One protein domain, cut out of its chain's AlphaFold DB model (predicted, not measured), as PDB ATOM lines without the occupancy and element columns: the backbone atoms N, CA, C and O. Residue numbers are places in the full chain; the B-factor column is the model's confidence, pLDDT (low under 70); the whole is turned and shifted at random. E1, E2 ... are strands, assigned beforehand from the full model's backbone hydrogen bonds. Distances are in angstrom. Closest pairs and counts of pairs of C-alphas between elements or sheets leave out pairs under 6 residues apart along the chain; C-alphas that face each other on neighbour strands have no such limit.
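Overview. This is residues 17 to 144 of the 145 residues of an uncharacterized protein of Acinetobacter sp. ANC 3929 (UniProt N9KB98). Two four-stranded sheets, E5 to E8 and E1 to E4, make a loose sandwich, only partly face to face: the first sheet's edge strand E5 lies nearest the second, and the planes splay by 34 degrees. Residues 70 to 83 link the sheets. The printed part has 128 residues and eight named strands, E1 to E8 in chain order, with no named helix: all strand. Each sheet is an antiparallel meander, each strand the neighbour of the one before, in chain order. The whole is compact, radius of gyration of the C-alphas 15.8 A, spanning 50 by 35 by 24 A.

Along the chain. Find C-alpha 84 at (-35.099, 21.763, -12.959), where E5, residues 84 to 91, begins. E6 is 94 to 101 and E7 119 to 126, 21.8 A long; E8, 134 to 143, 23.5 A, ends at (-36.105, 12.272, -1.054). In the other sheet, E1 is 19 to 24, E2 28 to 37, 27.7 A, E3 49 to 58, 28.5 A, and E4 66 to 69.

Arrangement. Look for N 88 and O 96 of hairpin E5 and E6, 2.8 A apart, within hydrogen-bond range, as are N 97 and O 123 of E6 and E7, 2.8 A, and N 122 and O 139 of E7 and E8, 2.8 A. E6 bends by 50 degrees at residue 98, E8 by 62 at 137. The closest C-alphas of E5 and E3 are Val 84 and Gly 50, 4.6 A; E5 and E8 are apart. In the other sheet, N 22 and O 30 of E1 and E2 are 2.8 A apart, N 31 and O 55 of E2 and E3 2.8 A, and N 68 and O 54 of E4 and E3 2.8 A.

Size, cuts and confidence. The C-alphas of Trp 62 and Asp 105 are farthest apart, 51.6 A. The printed part has no cut. Long links are E2 to E3, E4 to E5 and E6 to E7. Residues 40 to 46 are under pLDDT 70.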
ATOM      1  N   LYS A  17     -24.208  21.408 -23.883       92.62
ATOM      2  CA  LYS A  17     -24.911  20.159 -23.536       92.62
ATOM      3  C   LYS A  17     -26.336  20.401 -23.039       92.62
ATOM      4  O   LYS A  17     -27.144  19.481 -23.091       92.62
ATOM      5  N   ASP A  18     -26.614  21.622 -22.595       94.50
ATOM      6  CA  ASP A  18     -27.903  22.072 -22.080       94.50
ATOM      7  C   ASP A  18     -28.792  22.663 -23.191       94.50
ATOM      8  O   ASP A  18     -29.886  23.156 -22.922       94.50
ATOM      9  N   VAL A  19     -28.323  22.617 -24.445       94.81
ATOM     10  CA  VAL A  19     -29.047  23.058 -25.641       94.81
ATOM     11  C   VAL A  19     -29.525  21.835 -26.417       94.81
ATOM     12  O   VAL A  19     -28.735  20.990 -26.845       94.81
ATOM     13  N   HIS A  20     -30.832  21.744 -26.647       94.94
ATOM     14  CA  HIS A  20     -31.443  20.652 -27.394       94.94
ATOM     15  C   HIS A  20     -32.280  21.177 -28.548       94.94
ATOM     16  O   HIS A  20     -33.171  21.991 -28.348       94.94
ATOM     17  N   THR A  21     -32.046  20.657 -29.751       92.56
ATOM     18  CA  THR A  21     -32.932  20.918 -30.890       92.56
ATOM     19  C   THR A  21     -34.315  20.332 -30.621       92.56
ATOM     20  O   THR A  21     -34.420  19.229 -30.084       92.56
ATOM     21  N   VAL A  22     -35.376  21.013 -31.031       87.56
ATOM     22  CA  VAL A  22     -36.747  20.481 -31.010       87.56
ATOM     23  C   VAL A  22     -37.208  20.289 -32.445       87.56
ATOM     24  O   VAL A  22     -37.423  19.147 -32.858       87.56
ATOM     25  N   GLU A  23     -37.188  21.366 -33.225       82.56
ATOM     26  CA  GLU A  23     -37.349  21.363 -34.679       82.56
ATOM     27  C   GLU A  23     -36.114  21.953 -35.355       82.56
ATOM     28  O   GLU A  23     -35.440  22.835 -34.814       82.56
ATOM     29  N   TYR A  24     -35.781  21.416 -36.526       78.81
ATOM     30  CA  TYR A  24     -34.636  21.862 -37.306       78.81
ATOM     31  C   TYR A  24     -34.924  21.638 -38.788       78.81
ATOM     32  O   TYR A  24     -34.504  20.638 -39.366       78.81
ATOM     33  N   ASP A  25     -35.652  22.585 -39.366       81.00
ATOM     34  CA  ASP A  25     -35.973  22.651 -40.786       81.00
ATOM     35  C   ASP A  25     -35.332  23.913 -41.400       81.00
ATOM     36  O   ASP A  25     -34.821  24.783 -40.684       81.00
ATOM     37  N   GLU A  26     -35.328  24.027 -42.733       75.31
ATOM     38  CA  GLU A  26     -34.708  25.169 -43.434       75.31
ATOM     39  C   GLU A  26     -35.313  26.517 -43.001       75.31
ATOM     40  O   GLU A  26     -34.584  27.483 -42.765       75.31
ATOM     41  N   ASP A  27     -36.634  26.559 -42.808       80.44
ATOM     42  CA  ASP A  27     -37.374  27.791 -42.514       80.44
ATOM     43  C   ASP A  27     -37.624  28.040 -41.018       80.44
ATOM     44  O   ASP A  27     -37.983  29.163 -40.624       80.44
ATOM     45  N   SER A  28     -37.445  27.014 -40.178       81.56
ATOM     46  CA  SER A  28     -37.698  27.085 -38.740       81.56
ATOM     47  C   SER A  28     -36.750  26.205 -37.935       81.56
ATOM     48  O   SER A  28     -36.611  25.007 -38.172       81.56
ATOM     49  N   LYS A  29     -36.104  26.816 -36.941       89.94
ATOM     50  CA  LYS A  29     -35.201  26.132 -36.012       89.94
ATOM     51  C   LYS A  29     -35.623  26.500 -34.599       89.94
ATOM     52  O   LYS A  29     -35.656  27.687 -34.282       89.94
ATOM     53  N   SER A  30     -35.910  25.513 -33.756       91.75
ATOM     54  CA  SER A  30     -36.276  25.717 -32.352       91.75
ATOM     55  C   SER A  30     -35.399  24.879 -31.427       91.75
ATOM     56  O   SER A  30     -35.020  23.739 -31.719       91.75
ATOM     57  N   PHE A  31     -35.038  25.475 -30.298       94.25
ATOM     58  CA  PHE A  31     -34.115  24.925 -29.320       94.25
ATOM     59  C   PHE A  31     -34.691  25.109 -27.928       94.25
ATOM     60  O   PHE A  31     -35.180  26.183 -27.589       94.25
ATOM     61  N   TYR A  32     -34.572  24.079 -27.103       95.50
ATOM     62  CA  TYR A  32     -34.787  24.184 -25.668       95.50
ATOM     63  C   TYR A  32     -33.437  24.343 -24.994       95.50
ATOM     64  O   TYR A  32     -32.526  23.544 -25.225       95.50
ATOM     65  N   VAL A  33     -33.310  25.397 -24.194       95.56
ATOM     66  CA  VAL A  33     -32.070  25.740 -23.499       95.56
ATOM     67  C   VAL A  33     -32.329  25.738 -22.005       95.56
ATOM     68  O   VAL A  33     -33.177  26.495 -21.534       95.56
ATOM     69  N   LEU A  34     -31.609  24.888 -21.272       94.69
ATOM     70  CA  LEU A  34     -31.614  24.892 -19.814       94.69
ATOM     71  C   LEU A  34     -30.601  25.911 -19.291       94.69
ATOM     72  O   LEU A  34     -29.383  25.753 -19.410       94.69
ATOM     73  N   TRP A  35     -31.134  26.955 -18.677       90.94
ATOM     74  CA  TRP A  35     -30.373  27.992 -18.009       90.94
ATOM     75  C   TRP A  35     -30.242  27.664 -16.535       90.94
ATOM     76  O   TRP A  35     -31.238  27.354 -15.889       90.94
ATOM     77  N   TYR A  36     -29.029  27.775 -16.005       87.94
ATOM     78  CA  TYR A  36     -28.783  27.774 -14.571       87.94
ATOM     79  C   TYR A  36     -28.409  29.168 -14.125       87.94
ATOM     80  O   TYR A  36     -27.406  29.726 -14.572       87.94
ATOM     81  N   GLY A  37     -29.210  29.721 -13.230       83.44
ATOM     82  CA  GLY A  37     -28.974  31.062 -12.740       83.44
ATOM     83  C   GLY A  37     -30.102  31.556 -11.862       83.44
ATOM     84  O   GLY A  37     -30.956  30.795 -11.414       83.44
ATOM     85  N   ASP A  38     -30.078  32.856 -11.617       78.75
ATOM     86  CA  ASP A  38     -31.141  33.551 -10.918       78.75
ATOM     87  C   ASP A  38     -31.963  34.360 -11.924       78.75
ATOM     88  O   ASP A  38     -31.427  35.212 -12.640       78.75
ATOM     89  N   MET A  39     -33.271  34.119 -11.954       74.44
ATOM     90  CA  MET A  39     -34.209  34.918 -12.731       74.44
ATOM     91  C   MET A  39     -34.600  36.191 -11.959       74.44
ATOM     92  O   MET A  39     -35.729  36.350 -11.501       74.44
ATOM     93  N   GLY A  40     -33.645  37.115 -11.818       68.69
ATOM     94  CA  GLY A  40     -33.902  38.478 -11.335       68.69
ATOM     95  C   GLY A  40     -33.992  38.675  -9.814       68.69
ATOM     96  O   GLY A  40     -34.411  39.746  -9.383       68.69
ATOM     97  N   CYS A  41     -33.582  37.706  -8.990       67.12
ATOM     98  CA  CYS A  41     -33.610  37.772  -7.519       67.12
ATOM     99  C   CYS A  41     -32.235  38.075  -6.875       67.12
ATOM    100  O   CYS A  41     -31.990  37.762  -5.707       67.12
ATOM    101  N   SER A  42     -31.331  38.727  -7.618       68.25
ATOM    102  CA  SER A  42     -30.029  39.219  -7.124       68.25
ATOM    103  C   SER A  42     -29.119  38.157  -6.478       68.25
ATOM    104  O   SER A  42     -28.285  38.494  -5.642       68.25
ATOM    105  N   ALA A  43     -29.260  36.890  -6.869       67.44
ATOM    106  CA  ALA A  43     -28.473  35.747  -6.402       67.44
ATOM    107  C   ALA A  43     -28.546  35.497  -4.881       67.44
ATOM    108  O   ALA A  43     -27.556  35.125  -4.249       67.44
ATOM    109  N   GLY A  44     -29.723  35.692  -4.274       65.38
ATOM    110  CA  GLY A  44     -29.977  35.316  -2.882       65.38
ATOM    111  C   GLY A  44     -29.762  33.818  -2.585       65.38
ATOM    112  O   GLY A  44     -29.689  32.966  -3.470       65.38
ATOM    113  N   SER A  45     -29.683  33.454  -1.302       66.38
ATOM    114  CA  SER A  45     -29.472  32.050  -0.908       66.38
ATOM    115  C   SER A  45     -30.592  31.144  -1.436       66.38
ATOM    116  O   SER A  45     -31.758  31.298  -1.065       66.38
ATOM    117  N   GLY A  46     -30.234  30.191  -2.300       66.56
ATOM    118  CA  GLY A  46     -31.170  29.235  -2.897       66.56
ATOM    119  C   GLY A  46     -32.086  29.812  -3.987       66.56
ATOM    120  O   GLY A  46     -33.112  29.206  -4.294       66.56
ATOM    121  N   THR A  47     -31.751  30.969  -4.570       72.62
ATOM    122  CA  THR A  47     -32.478  31.525  -5.731       72.62
ATOM    123  C   THR A  47     -31.952  31.000  -7.067       72.62
ATOM    124  O   THR A  47     -32.672  31.025  -8.066       72.62
ATOM    125  N   LEU A  48     -30.727  30.461  -7.082       79.38
ATOM    126  CA  LEU A  48     -30.170  29.780  -8.247       79.38
ATOM    127  C   LEU A  48     -30.983  28.523  -8.561       79.38
ATOM    128  O   LEU A  48     -31.055  27.587  -7.763       79.38
ATOM    129  N   SER A  49     -31.577  28.512  -9.745       80.19
ATOM    130  CA  SER A  49     -32.459  27.457 -10.225       80.19
ATOM    131  C   SER A  49     -32.220  27.173 -11.703       80.19
ATOM    132  O   SER A  49     -31.587  27.957 -12.413       80.19
ATOM    133  N   GLY A  50     -32.687  26.008 -12.153       87.12
ATOM    134  CA  GLY A  50     -32.750  25.690 -13.571       87.12
ATOM    135  C   GLY A  50     -34.105  26.073 -14.149       87.12
ATOM    136  O   GLY A  50     -35.126  25.698 -13.576       87.12
ATOM    137  N   PHE A  51     -34.113  26.763 -15.287       88.69
ATOM    138  CA  PHE A  51     -35.316  27.048 -16.077       88.69
ATOM    139  C   PHE A  51     -35.046  26.802 -17.563       88.69
ATOM    140  O   PHE A  51     -33.904  26.874 -18.019       88.69
ATOM    141  N   VAL A  52     -36.087  26.469 -18.329       93.50
ATOM    142  CA  VAL A  52     -35.932  26.049 -19.728       93.50
ATOM    143  C   VAL A  52     -36.656  27.015 -20.646       93.50
ATOM    144  O   VAL A  52     -37.883  27.050 -20.658       93.50
ATOM    145  N   SER A  53     -35.900  27.745 -21.463       94.31
ATOM    146  CA  SER A  53     -36.472  28.630 -22.477       94.31
ATOM    147  C   SER A  53     -36.595  27.937 -23.827       94.31
ATOM    148  O   SER A  53     -35.714  27.158 -24.206       94.31
ATOM    149  N   GLU A  54     -37.605  28.317 -24.600       94.38
ATOM    150  CA  GLU A  54     -37.629  28.080 -26.037       94.38
ATOM    151  C   GLU A  54     -36.948  29.244 -26.763       94.38
ATOM    152  O   GLU A  54     -37.335  30.405 -26.621       94.38
ATOM    153  N   VAL A  55     -35.944  28.920 -27.572       94.81
ATOM    154  CA  VAL A  55     -35.264  29.851 -28.472       94.81
ATOM    155  C   VAL A  55     -35.528  29.398 -29.897       94.81
ATOM    156  O   VAL A  55     -35.272  28.242 -30.227       94.81
ATOM    157  N   ALA A  56     -36.008  30.293 -30.756       92.56
ATOM    158  CA  ALA A  56     -36.351  29.939 -32.127       92.56
ATOM    159  C   ALA A  56     -35.944  30.999 -33.156       92.56
ATOM    160  O   ALA A  56     -35.767  32.181 -32.846       92.56
ATOM    161  N   VAL A  57     -35.823  30.542 -34.401       90.88
ATOM    162  CA  VAL A  57     -35.747  31.356 -35.616       90.88
ATOM    163  C   VAL A  57     -36.939  30.978 -36.485       90.88
ATOM    164  O   VAL A  57     -37.099  29.810 -36.835       90.88
ATOM    165  N   TYR A  58     -37.761  31.966 -36.841       82.38
ATOM    166  CA  TYR A  58     -38.941  31.778 -37.688       82.38
ATOM    167  C   TYR A  58     -38.871  32.660 -38.939       82.38
ATOM    168  O   TYR A  58     -38.941  33.891 -38.844       82.38
ATOM    169  N   GLY A  59     -38.809  32.041 -40.122       76.00
ATOM    170  CA  GLY A  59     -38.831  32.734 -41.415       76.00
ATOM    171  C   GLY A  59     -37.454  32.932 -42.053       76.00
ATOM    172  O   GLY A  59     -37.212  33.989 -42.641       76.00
ATOM    173  N   GLY A  60     -36.577  31.930 -41.918       71.00
ATOM    174  CA  GLY A  60     -35.304  31.827 -42.640       71.00
ATOM    175  C   GLY A  60     -34.057  32.278 -41.867       71.00
ATOM    176  O   GLY A  60     -34.131  32.937 -40.831       71.00
ATOM    177  N   GLU A  61     -32.885  31.921 -42.400       73.62
ATOM    178  CA  GLU A  61     -31.582  32.026 -41.716       73.62
ATOM    179  C   GLU A  61     -31.096  33.452 -41.418       73.62
ATOM    180  O   GLU A  61     -30.223  33.636 -40.576       73.62
ATOM    181  N   TRP A  62     -31.647  34.467 -42.089       81.38
ATOM    182  CA  TRP A  62     -31.236  35.864 -41.911       81.38
ATOM    183  C   TRP A  62     -31.760  36.494 -40.613       81.38
ATOM    184  O   TRP A  62     -31.303  37.569 -40.220       81.38
ATOM    185  N   LYS A  63     -32.736  35.861 -39.954       84.69
ATOM    186  CA  LYS A  63     -33.349  36.391 -38.737       84.69
ATOM    187  C   LYS A  63     -32.564  36.004 -37.484       84.69
ATOM    188  O   LYS A  63     -32.005  34.910 -37.416       84.69
ATOM    189  N   PRO A  64     -32.553  36.873 -36.459       88.81
ATOM    190  CA  PRO A  64     -31.914  36.550 -35.194       88.81
ATOM    191  C   PRO A  64     -32.669  35.438 -34.454       88.81
ATOM    192  O   PRO A  64     -33.886  35.292 -34.581       88.81
ATOM    193  N   TYR A  65     -31.938  34.703 -33.616       91.19
ATOM    194  CA  TYR A  65     -32.537  33.855 -32.589       91.19
ATOM    195  C   TYR A  65     -33.317  34.721 -31.602       91.19
ATOM    196  O   TYR A  65     -32.814  35.738 -31.122       91.19
ATOM    197  N   THR A  66     -34.538  34.310 -31.289       92.06
ATOM    198  CA  THR A  66     -35.425  35.030 -30.373       92.06
ATOM    199  C   THR A  66     -35.966  34.080 -29.313       92.06
ATOM    200  O   THR A  66     -36.291  32.929 -29.614       92.06
ATOM    201  N   ILE A  67     -36.044  34.552 -28.069       92.75
ATOM    202  CA  ILE A  67     -36.669  33.813 -26.966       92.75
ATOM    203  C   ILE A  67     -38.180  33.860 -27.188       92.75
ATOM    204  O   ILE A  67     -38.759  34.944 -27.218       92.75
ATOM    205  N   GLN A  68     -38.801  32.697 -27.370       91.38
ATOM    206  CA  GLN A  68     -40.247  32.575 -27.571       91.38
ATOM    207  C   GLN A  68     -40.988  32.452 -26.245       91.38
ATOM    208  O   GLN A  68     -42.088  32.971 -26.084       91.38
ATOM    209  N   SER A  69     -40.376  31.746 -25.297       90.25
ATOM    210  CA  SER A  69     -40.930  31.496 -23.975       90.25
ATOM    211  C   SER A  69     -39.802  31.197 -22.992       90.25
ATOM    212  O   SER A  69     -38.794  30.593 -23.359       90.25
ATOM    213  N   ASP A  70     -39.986  31.594 -21.741       87.38
ATOM    214  CA  ASP A  70     -39.184  31.195 -20.583       87.38
ATOM    215  C   ASP A  70     -39.650  29.863 -19.961       87.38
ATOM    216  O   ASP A  70     -39.010  29.359 -19.038       87.38
ATOM    217  N   ASN A  71     -40.719  29.266 -20.499       88.81
ATOM    218  CA  ASN A  71     -41.239  27.966 -20.105       88.81
ATOM    219  C   ASN A  71     -41.513  27.067 -21.323       88.81
ATOM    220  O   ASN A  71     -42.647  26.881 -21.767       88.81
ATOM    221  N   ALA A  72     -40.444  26.468 -21.846       92.62
ATOM    222  CA  ALA A  72     -40.443  25.668 -23.070       92.62
ATOM    223  C   ALA A  72     -41.447  24.501 -23.089       92.62
ATOM    224  O   ALA A  72     -41.930  24.114 -24.152       92.62
ATOM    225  N   PHE A  73     -41.759  23.916 -21.929       93.12
ATOM    226  CA  PHE A  73     -42.691  22.788 -21.840       93.12
ATOM    227  C   PHE A  73     -44.138  23.215 -21.537       93.12
ATOM    228  O   PHE A  73     -45.019  22.359 -21.470       93.12
ATOM    229  N   GLY A  74     -44.398  24.522 -21.412       88.62
ATOM    230  CA  GLY A  74     -45.691  25.083 -21.022       88.62
ATOM    231  C   GLY A  74     -45.918  25.094 -19.507       88.62
ATOM    232  O   GLY A  74     -45.183  24.479 -18.739       88.62
ATOM    233  N   SER A  75     -46.949  25.810 -19.053       81.69
ATOM    234  CA  SER A  75     -47.236  26.026 -17.622       81.69
ATOM    235  C   SER A  75     -48.075  24.935 -16.954       81.69
ATOM    236  O   SER A  75     -48.046  24.823 -15.735       81.69
ATOM    237  N   ASP A  76     -48.792  24.120 -17.731       86.12
ATOM    238  CA  ASP A  76     -49.792  23.160 -17.229       86.12
ATOM    239  C   ASP A  76     -49.233  21.737 -17.036       86.12
ATOM    240  O   ASP A  76     -49.913  20.734 -17.268       86.12
ATOM    241  N   LEU A  77     -47.971  21.622 -16.619       90.19
ATOM    242  CA  LEU A  77     -47.377  20.345 -16.226       90.19
ATOM    243  C   LEU A  77     -47.267  20.264 -14.704       90.19
ATOM    244  O   LEU A  77     -46.805  21.209 -14.072       90.19
ATOM    245  N   ASP A  78     -47.618  19.107 -14.130       90.88
ATOM    246  CA  ASP A  78     -47.369  18.754 -12.717       90.88
ATOM    247  C   ASP A  78     -45.868  18.496 -12.458       90.88
ATOM    248  O   ASP A  78     -45.418  17.396 -12.110       90.88
ATOM    249  N   LEU A  79     -45.074  19.522 -12.745       90.75
ATOM    250  CA  LEU A  79     -43.634  19.590 -12.622       90.75
ATOM    251  C   LEU A  79     -43.291  20.961 -12.057       90.75
ATOM    252  O   LEU A  79     -43.660  21.997 -12.605       90.75
ATOM    253  N   ASN A  80     -42.520  20.973 -10.982       90.44
ATOM    254  CA  ASN A  80     -42.013  22.214 -10.435       90.44
ATOM    255  C   ASN A  80     -40.870  22.745 -11.314       90.44
ATOM    256  O   ASN A  80     -39.737  22.260 -11.270       90.44
ATOM    257  N   PHE A  81     -41.183  23.733 -12.153       88.19
ATOM    258  CA  PHE A  81     -40.233  24.337 -13.091       88.19
ATOM    259  C   PHE A  81     -39.140  25.157 -12.409       88.19
ATOM    260  O   PHE A  81     -38.144  25.486 -13.042       88.19
ATOM    261  N   ARG A  82     -39.295  25.463 -11.116       85.12
ATOM    262  CA  ARG A  82     -38.349  26.285 -10.363       85.12
ATOM    263  C   ARG A  82     -37.099  25.535  -9.922       85.12
ATOM    264  O   ARG A  82     -36.194  26.153  -9.383       85.12
ATOM    265  N   PHE A  83     -37.051  24.216 -10.083       89.94
ATOM    266  CA  PHE A  83     -35.933  23.404  -9.602       89.94
ATOM    267  C   PHE A  83     -35.512  22.330 -10.607       89.94
ATOM    268  O   PHE A  83     -35.095  21.233 -10.218       89.94
ATOM    269  N   VAL A  84     -35.599  22.649 -11.904       93.25
ATOM    270  CA  VAL A  84     -35.099  21.763 -12.959       93.25
ATOM    271  C   VAL A  84     -33.587  21.594 -12.791       93.25
ATOM    272  O   VAL A  84     -32.839  22.556 -12.664       93.25
ATOM    273  N   GLU A  85     -33.130  20.345 -12.764       92.25
ATOM    274  CA  GLU A  85     -31.724  19.967 -12.563       92.25
ATOM    275  C   GLU A  85     -31.119  19.258 -13.777       92.25
ATOM    276  O   GLU A  85     -29.912  19.031 -13.832       92.25
ATOM    277  N   SER A  86     -31.928  18.843 -14.742       93.88
ATOM    278  CA  SER A  86     -31.442  18.496 -16.074       93.88
ATOM    279  C   SER A  86     -32.604  18.281 -17.021       93.88
ATOM    280  O   SER A  86     -33.712  17.913 -16.622       93.88
ATOM    281  N   ILE A  87     -32.303  18.453 -18.301       95.88
ATOM    282  CA  ILE A  87     -33.129  17.980 -19.398       95.88
ATOM    283  C   ILE A  87     -32.282  17.084 -20.291       95.88
ATOM    284  O   ILE A  87     -31.067  17.245 -20.403       95.88
ATOM    285  N   LYS A  88     -32.927  16.094 -20.897       95.75
ATOM    286  CA  LYS A  88     -32.304  15.198 -21.862       95.75
ATOM    287  C   LYS A  88     -33.289  14.915 -22.978       95.75
ATOM    288  O   LYS A  88     -34.344  14.318 -22.756       95.75
ATOM    289  N   LYS A  89     -32.919  15.292 -24.200       95.56
ATOM    290  CA  LYS A  89     -33.671  14.908 -25.397       95.56
ATOM    291  C   LYS A  89     -33.598  13.392 -25.596       95.56
ATOM    292  O   LYS A  89     -32.509  12.831 -25.699       95.56
ATOM    293  N   ILE A  90     -34.757  12.742 -25.678       95.62
ATOM    294  CA  ILE A  90     -34.871  11.346 -26.125       95.62
ATOM    295  C   ILE A  90     -35.134  11.338 -27.635       95.62
ATOM    296  O   ILE A  90     -34.449  10.648 -28.381       95.62
ATOM    297  N   ASN A  91     -36.100  12.140 -28.089       92.69
ATOM    298  CA  ASN A  91     -36.350  12.461 -29.498       92.69
ATOM    299  C   ASN A  91     -37.095  13.812 -29.597       92.69
ATOM    300  O   ASN A  91     -37.306  14.470 -28.584       92.69
ATOM    301  N   SER A  92     -37.489  14.256 -30.795       88.62
ATOM    302  CA  SER A  92     -38.146  15.568 -30.986       88.62
ATOM    303  C   SER A  92     -39.499  15.732 -30.277       88.62
ATOM    304  O   SER A  92     -39.971  16.849 -30.108       88.62
ATOM    305  N   ASN A  93     -40.116  14.637 -29.835       92.88
ATOM    306  CA  ASN A  93     -41.413  14.623 -29.163       92.88
ATOM    307  C   ASN A  93     -41.342  14.031 -27.752       92.88
ATOM    308  O   ASN A  93     -42.380  13.712 -27.175       92.88
ATOM    309  N   LYS A  94     -40.133  13.834 -27.207       95.88
ATOM    310  CA  LYS A  94     -39.937  13.159 -25.924       95.88
ATOM    311  C   LYS A  94     -38.670  13.623 -25.214       95.88
ATOM    312  O   LYS A  94     -37.572  13.527 -25.769       95.88
ATOM    313  N   PHE A  95     -38.820  14.038 -23.962       97.31
ATOM    314  CA  PHE A  95     -37.719  14.439 -23.090       97.31
ATOM    315  C   PHE A  95     -37.783  13.704 -21.754       97.31
ATOM    316  O   PHE A  95     -38.852  13.340 -21.267       97.31
ATOM    317  N   GLU A  96     -36.613  13.504 -21.162       97.75
ATOM    318  CA  GLU A  96     -36.472  13.207 -19.741       97.75
ATOM    319  C   GLU A  96     -36.098  14.505 -19.020       97.75
ATOM    320  O   GLU A  96     -35.196  15.220 -19.462       97.75
ATOM    321  N   ILE A  97     -36.801  14.813 -17.933       97.12
ATOM    322  CA  ILE A  97     -36.553  15.986 -17.096       97.12
ATOM    323  C   ILE A  97     -36.324  15.505 -15.671       97.12
ATOM    324  O   ILE A  97     -37.102  14.715 -15.138       97.12
ATOM    325  N   ILE A  98     -35.267  15.995 -15.039       97.00
ATOM    326  CA  ILE A  98     -35.054  15.819 -13.608       97.00
ATOM    327  C   ILE A  98     -35.373  17.147 -12.940       97.00
ATOM    328  O   ILE A  98     -34.780  18.166 -13.284       97.00
ATOM    329  N   SER A  99     -36.294  17.133 -11.981       95.31
ATOM    330  CA  SER A  99     -36.638  18.317 -11.195       95.31
ATOM    331  C   SER A  99     -36.915  17.944  -9.745       95.31
ATOM    332  O   SER A  99     -37.269  16.798  -9.443       95.31
ATOM    333  N   TRP A 100     -36.736  18.909  -8.854       94.56
ATOM    334  CA  TRP A 100     -37.156  18.797  -7.466       94.56
ATOM    335  C   TRP A 100     -38.527  19.417  -7.240       94.56
ATOM    336  O   TRP A 100     -38.881  20.410  -7.862       94.56
ATOM    337  N   ASP A 101     -39.263  18.840  -6.307       94.88
ATOM    338  CA  ASP A 101     -40.575  19.276  -5.873       94.88
ATOM    339  C   ASP A 101     -40.667  19.264  -4.346       94.88
ATOM    340  O   ASP A 101     -39.846  18.639  -3.664       94.88
ATOM    341  N   TYR A 102     -41.651  19.968  -3.806       95.44
ATOM    342  CA  TYR A 102     -41.854  20.043  -2.364       95.44
ATOM    343  C   TYR A 102     -42.316  18.707  -1.768       95.44
ATOM    344  O   TYR A 102     -42.601  17.733  -2.477       95.44
ATOM    345  N   ALA A 103     -42.340  18.642  -0.438       96.00
ATOM    346  CA  ALA A 103     -42.948  17.525   0.264       96.00
ATOM    347  C   ALA A 103     -44.429  17.404  -0.134       96.00
ATOM    348  O   ALA A 103     -45.132  18.400  -0.296       96.00
ATOM    349  N   ASP A 104     -44.897  16.170  -0.293       93.94
ATOM    350  CA  ASP A 104     -46.284  15.874  -0.646       93.94
ATOM    351  C   ASP A 104     -46.822  14.736   0.231       93.94
ATOM    352  O   ASP A 104     -46.051  13.986   0.829       93.94
ATOM    353  N   ASP A 105     -48.143  14.582   0.306       94.69
ATOM    354  CA  ASP A 105     -48.768  13.555   1.156       94.69
ATOM    355  C   ASP A 105     -48.460  12.119   0.700       94.69
ATOM    356  O   ASP A 105     -48.532  11.173   1.485       94.69
ATOM    357  N   LYS A 106     -48.129  11.929  -0.581       95.00
ATOM    358  CA  LYS A 106     -47.937  10.609  -1.192       95.00
ATOM    359  C   LYS A 106     -46.555  10.033  -0.896       95.00
ATOM    360  O   LYS A 106     -46.420   8.825  -0.708       95.00
ATOM    361  N   HIS A 107     -45.529  10.870  -0.909       93.44
ATOM    362  CA  HIS A 107     -44.135  10.484  -0.746       93.44
ATOM    363  C   HIS A 107     -43.589  10.959   0.603       93.44
ATOM    364  O   HIS A 107     -42.681  10.323   1.136       93.44
ATOM    365  N   GLY A 108     -44.137  12.028   1.181       94.38
ATOM    366  CA  GLY A 108     -43.618  12.702   2.368       94.38
ATOM    367  C   GLY A 108     -42.404  13.577   2.046       94.38
ATOM    368  O   GLY A 108     -42.284  14.128   0.950       94.38
ATOM    369  N   GLY A 109     -41.484  13.666   3.006       94.12
ATOM    370  CA  GLY A 109     -40.268  14.478   2.929       94.12
ATOM    371  C   GLY A 109     -40.323  15.703   3.839       94.12
ATOM    372  O   GLY A 109     -41.341  15.979   4.474       94.12
ATOM    373  N   ARG A 110     -39.203  16.423   3.931       95.56
ATOM    374  CA  ARG A 110     -39.095  17.647   4.728       95.56
ATOM    375  C   ARG A 110     -38.500  18.776   3.903       95.56
ATOM    376  O   ARG A 110     -37.317  18.747   3.568       95.56
ATOM    377  N   ASP A 111     -39.315  19.788   3.628       93.88
ATOM    378  CA  ASP A 111     -38.842  21.003   2.974       93.88
ATOM    379  C   ASP A 111     -37.972  21.823   3.932       93.88
ATOM    380  O   ASP A 111     -38.285  21.993   5.114       93.88
ATOM    381  N   GLY A 112     -36.879  22.373   3.409       90.31
ATOM    382  CA  GLY A 112     -36.023  23.318   4.131       90.31
ATOM    383  C   GLY A 112     -36.497  24.772   4.013       90.31
ATOM    384  O   GLY A 112     -35.745  25.688   4.336       90.31
ATOM    385  N   GLY A 113     -37.709  24.993   3.498       87.31
ATOM    386  CA  GLY A 113     -38.256  26.292   3.112       87.31
ATOM    387  C   GLY A 113     -38.440  26.418   1.597       87.31
ATOM    388  O   GLY A 113     -38.164  25.491   0.839       87.31
ATOM    389  N   ASN A 114     -38.868  27.598   1.140       85.50
ATOM    390  CA  ASN A 114     -39.247  27.854  -0.257       85.50
ATOM    391  C   ASN A 114     -38.110  27.666  -1.282       85.50
ATOM    392  O   ASN A 114     -38.362  27.713  -2.475       85.50
ATOM    393  N   ASN A 115     -36.856  27.502  -0.863       86.62
ATOM    394  CA  ASN A 115     -35.716  27.317  -1.770       86.62
ATOM    395  C   ASN A 115     -35.114  25.905  -1.687       86.62
ATOM    396  O   ASN A 115     -34.125  25.612  -2.355       86.62
ATOM    397  N   PHE A 116     -35.693  25.035  -0.856       89.31
ATOM    398  CA  PHE A 116     -35.110  23.747  -0.490       89.31
ATOM    399  C   PHE A 116     -36.178  22.645  -0.566       89.31
ATOM    400  O   PHE A 116     -36.679  22.209   0.475       89.31
ATOM    401  N   PRO A 117     -36.546  22.221  -1.789       92.94
ATOM    402  CA  PRO A 117     -37.554  21.187  -2.020       92.94
ATOM    403  C   PRO A 117     -37.124  19.811  -1.484       92.94
ATOM    404  O   PRO A 117     -35.930  19.490  -1.410       92.94
ATOM    405  N   ALA A 118     -38.100  18.975  -1.125       96.25
ATOM    406  CA  ALA A 118     -37.857  17.674  -0.507       96.25
ATOM    407  C   ALA A 118     -37.677  16.506  -1.490       96.25
ATOM    408  O   ALA A 118     -36.875  15.608  -1.229       96.25
ATOM    409  N   ASN A 119     -38.407  16.474  -2.603       97.19
ATOM    410  CA  ASN A 119     -38.559  15.285  -3.439       97.19
ATOM    411  C   ASN A 119     -37.959  15.493  -4.830       97.19
ATOM    412  O   ASN A 119     -38.390  16.351  -5.587       97.19
ATOM    413  N   LYS A 120     -36.981  14.677  -5.218       97.38
ATOM    414  CA  LYS A 120     -36.419  14.682  -6.571       97.38
ATOM    415  C   LYS A 120     -37.137  13.656  -7.427       97.38
ATOM    416  O   LYS A 120     -37.128  12.461  -7.114       97.38
ATOM    417  N   PHE A 121     -37.658  14.103  -8.557       98.12
ATOM    418  CA  PHE A 121     -38.361  13.264  -9.509       98.12
ATOM    419  C   PHE A 121     -37.646  13.224 -10.854       98.12
ATOM    420  O   PHE A 121     -36.989  14.172 -11.287       98.12
ATOM    421  N   LYS A 122     -37.828  12.095 -11.526       98.44
ATOM    422  CA  LYS A 122     -37.572  11.924 -12.945       98.44
ATOM    423  C   LYS A 122     -38.907  11.911 -13.676       98.44
ATOM    424  O   LYS A 122     -39.761  11.070 -13.387       98.44
ATOM    425  N   TYR A 123     -39.050  12.817 -14.625       98.12
ATOM    426  CA  TYR A 123     -40.212  12.962 -15.478       98.12
ATOM    427  C   TYR A 123     -39.863  12.528 -16.890       98.12
ATOM    428  O   TYR A 123     -38.793  12.849 -17.405       98.12
ATOM    429  N   VAL A 124     -40.787  11.832 -17.531       98.06
ATOM    430  CA  VAL A 124     -40.800  11.678 -18.979       98.06
ATOM    431  C   VAL A 124     -41.930  12.552 -19.490       98.06
ATOM    432  O   VAL A 124     -43.073  12.385 -19.064       98.06
ATOM    433  N   VAL A 125     -41.598  13.495 -20.367       96.94
ATOM    434  CA  VAL A 125     -42.570  14.376 -21.016       96.94
ATOM    435  C   VAL A 125     -42.633  14.069 -22.500       96.94
ATOM    436  O   VAL A 125     -41.610  13.857 -23.153       96.94
ATOM    437  N   GLU A 126     -43.848  14.025 -23.026       96.31
ATOM    438  CA  GLU A 126     -44.147  13.632 -24.396       96.31
ATOM    439  C   GLU A 126     -45.205  14.548 -25.001       96.31
ATOM    440  O   GLU A 126     -46.082  15.057 -24.301       96.31
ATOM    441  N   ARG A 127     -45.144  14.734 -26.319       93.50
ATOM    442  CA  ARG A 127     -46.193  15.414 -27.082       93.50
ATOM    443  C   ARG A 127     -46.499  14.673 -28.372       93.50
ATOM    444  O   ARG A 127     -45.667  13.943 -28.906       93.50
ATOM    445  N   VAL A 128     -47.695  14.896 -28.906       89.69
ATOM    446  CA  VAL A 128     -48.054  14.462 -30.259       89.69
ATOM    447  C   VAL A 128     -48.033  15.682 -31.167       89.69
ATOM    448  O   VAL A 128     -48.947  16.509 -31.115       89.69
ATOM    449  N   LYS A 129     -46.996  15.784 -32.007       81.12
ATOM    450  CA  LYS A 129     -46.771  16.922 -32.916       81.12
ATOM    451  C   LYS A 129     -46.826  18.253 -32.145       81.12
ATOM    452  O   LYS A 129     -46.092  18.426 -31.183       81.12
ATOM    453  N   TRP A 130     -47.738  19.141 -32.533       79.06
ATOM    454  CA  TRP A 130     -47.944  20.485 -31.987       79.06
ATOM    455  C   TRP A 130     -48.829  20.529 -30.735       79.06
ATOM    456  O   TRP A 130     -49.216  21.604 -30.290       79.06
ATOM    457  N   SER A 131     -49.204  19.372 -30.184       89.50
ATOM    458  CA  SER A 131     -49.971  19.337 -28.937       89.50
ATOM    459  C   SER A 131     -49.110  19.827 -27.766       89.50
ATOM    460  O   SER A 131     -47.890  19.632 -27.797       89.50
ATOM    461  N   PRO A 132     -49.723  20.377 -26.703       92.06
ATOM    462  CA  PRO A 132     -49.013  20.657 -25.462       92.06
ATOM    463  C   PRO A 132     -48.274  19.420 -24.946       92.06
ATOM    464  O   PRO A 132     -48.752  18.287 -25.099       92.06
ATOM    465  N   TRP A 133     -47.118  19.646 -24.323       94.88
ATOM    466  CA  TRP A 133     -46.391  18.600 -23.614       94.88
ATOM    467  C   TRP A 133     -47.247  18.021 -22.490       94.88
ATOM    468  O   TRP A 133     -48.074  18.708 -21.892       94.88
ATOM    469  N   LYS A 134     -47.047  16.735 -22.206       96.31
ATOM    470  CA  LYS A 134     -47.699  16.011 -21.113       96.31
ATOM    471  C   LYS A 134     -46.690  15.117 -20.417       96.31
ATOM    472  O   LYS A 134     -45.833  14.525 -21.069       96.31
ATOM    473  N   ILE A 135     -46.814  14.969 -19.103       96.88
ATOM    474  CA  ILE A 135     -46.038  13.982 -18.349       96.88
ATOM    475  C   ILE A 135     -46.618  12.592 -18.639       96.88
ATOM    476  O   ILE A 135     -47.774  12.323 -18.319       96.88
ATOM    477  N   SER A 136     -45.819  11.707 -19.237       96.94
ATOM    478  CA  SER A 136     -46.176  10.299 -19.461       96.94
ATOM    479  C   SER A 136     -45.695   9.389 -18.326       96.94
ATOM    480  O   SER A 136     -46.287   8.340 -18.081       96.94
ATOM    481  N   GLN A 137     -44.648   9.791 -17.599       97.69
ATOM    482  CA  GLN A 137     -44.135   9.059 -16.440       97.69
ATOM    483  C   GLN A 137     -43.546  10.021 -15.402       97.69
ATOM    484  O   GLN A 137     -42.802  10.930 -15.755       97.69
ATOM    485  N   LYS A 138     -43.825   9.778 -14.116       97.50
ATOM    486  CA  LYS A 138     -43.227  10.466 -12.956       97.50
ATOM    487  C   LYS A 138     -42.684   9.409 -11.997       97.50
ATOM    488  O   LYS A 138     -43.402   8.486 -11.617       97.50
ATOM    489  N   THR A 139     -41.410   9.496 -11.634       97.81
ATOM    490  CA  THR A 139     -40.748   8.524 -10.749       97.81
ATOM    491  C   THR A 139     -39.933   9.256  -9.693       97.81
ATOM    492  O   THR A 139     -39.052  10.038 -10.044       97.81
ATOM    493  N   LEU A 140     -40.205   9.006  -8.407       97.62
ATOM    494  CA  LEU A 140     -39.370   9.511  -7.315       97.62
ATOM    495  C   LEU A 140     -37.991   8.845  -7.397       97.62
ATOM    496  O   LEU A 140     -37.901   7.620  -7.456       97.62
ATOM    497  N   ILE A 141     -36.926   9.643  -7.407       97.94
ATOM    498  CA  ILE A 141     -35.542   9.147  -7.490       97.94
ATOM    499  C   ILE A 141     -34.692   9.523  -6.275       97.94
ATOM    500  O   ILE A 141     -33.666   8.890  -6.035       97.94
ATOM    501  N   LYS A 142     -35.091  10.536  -5.501       97.25
ATOM    502  CA  LYS A 142     -34.465  10.890  -4.220       97.25
ATOM    503  C   LYS A 142     -35.464  11.644  -3.347       97.25
ATOM    504  O   LYS A 142     -36.317  12.349  -3.869       97.25
ATOM    505  N   GLN A 143     -35.324  11.524  -2.034       96.69
ATOM    506  CA  GLN A 143     -36.105  12.272  -1.054       96.69
ATOM    507  C   GLN A 143     -35.200  12.764   0.077       96.69
ATOM    508  O   GLN A 143     -34.354  12.010   0.562       96.69
ATOM    509  N   ASN A 144     -35.405  14.007   0.502       91.56
ATOM    510  CA  ASN A 144     -34.828  14.584   1.708       91.56
ATOM    511  C   ASN A 144     -35.798  14.334   2.874       91.56
ATOM    512  O   ASN A 144     -36.980  14.675   2.782       91.56
TER     513      ASN A 144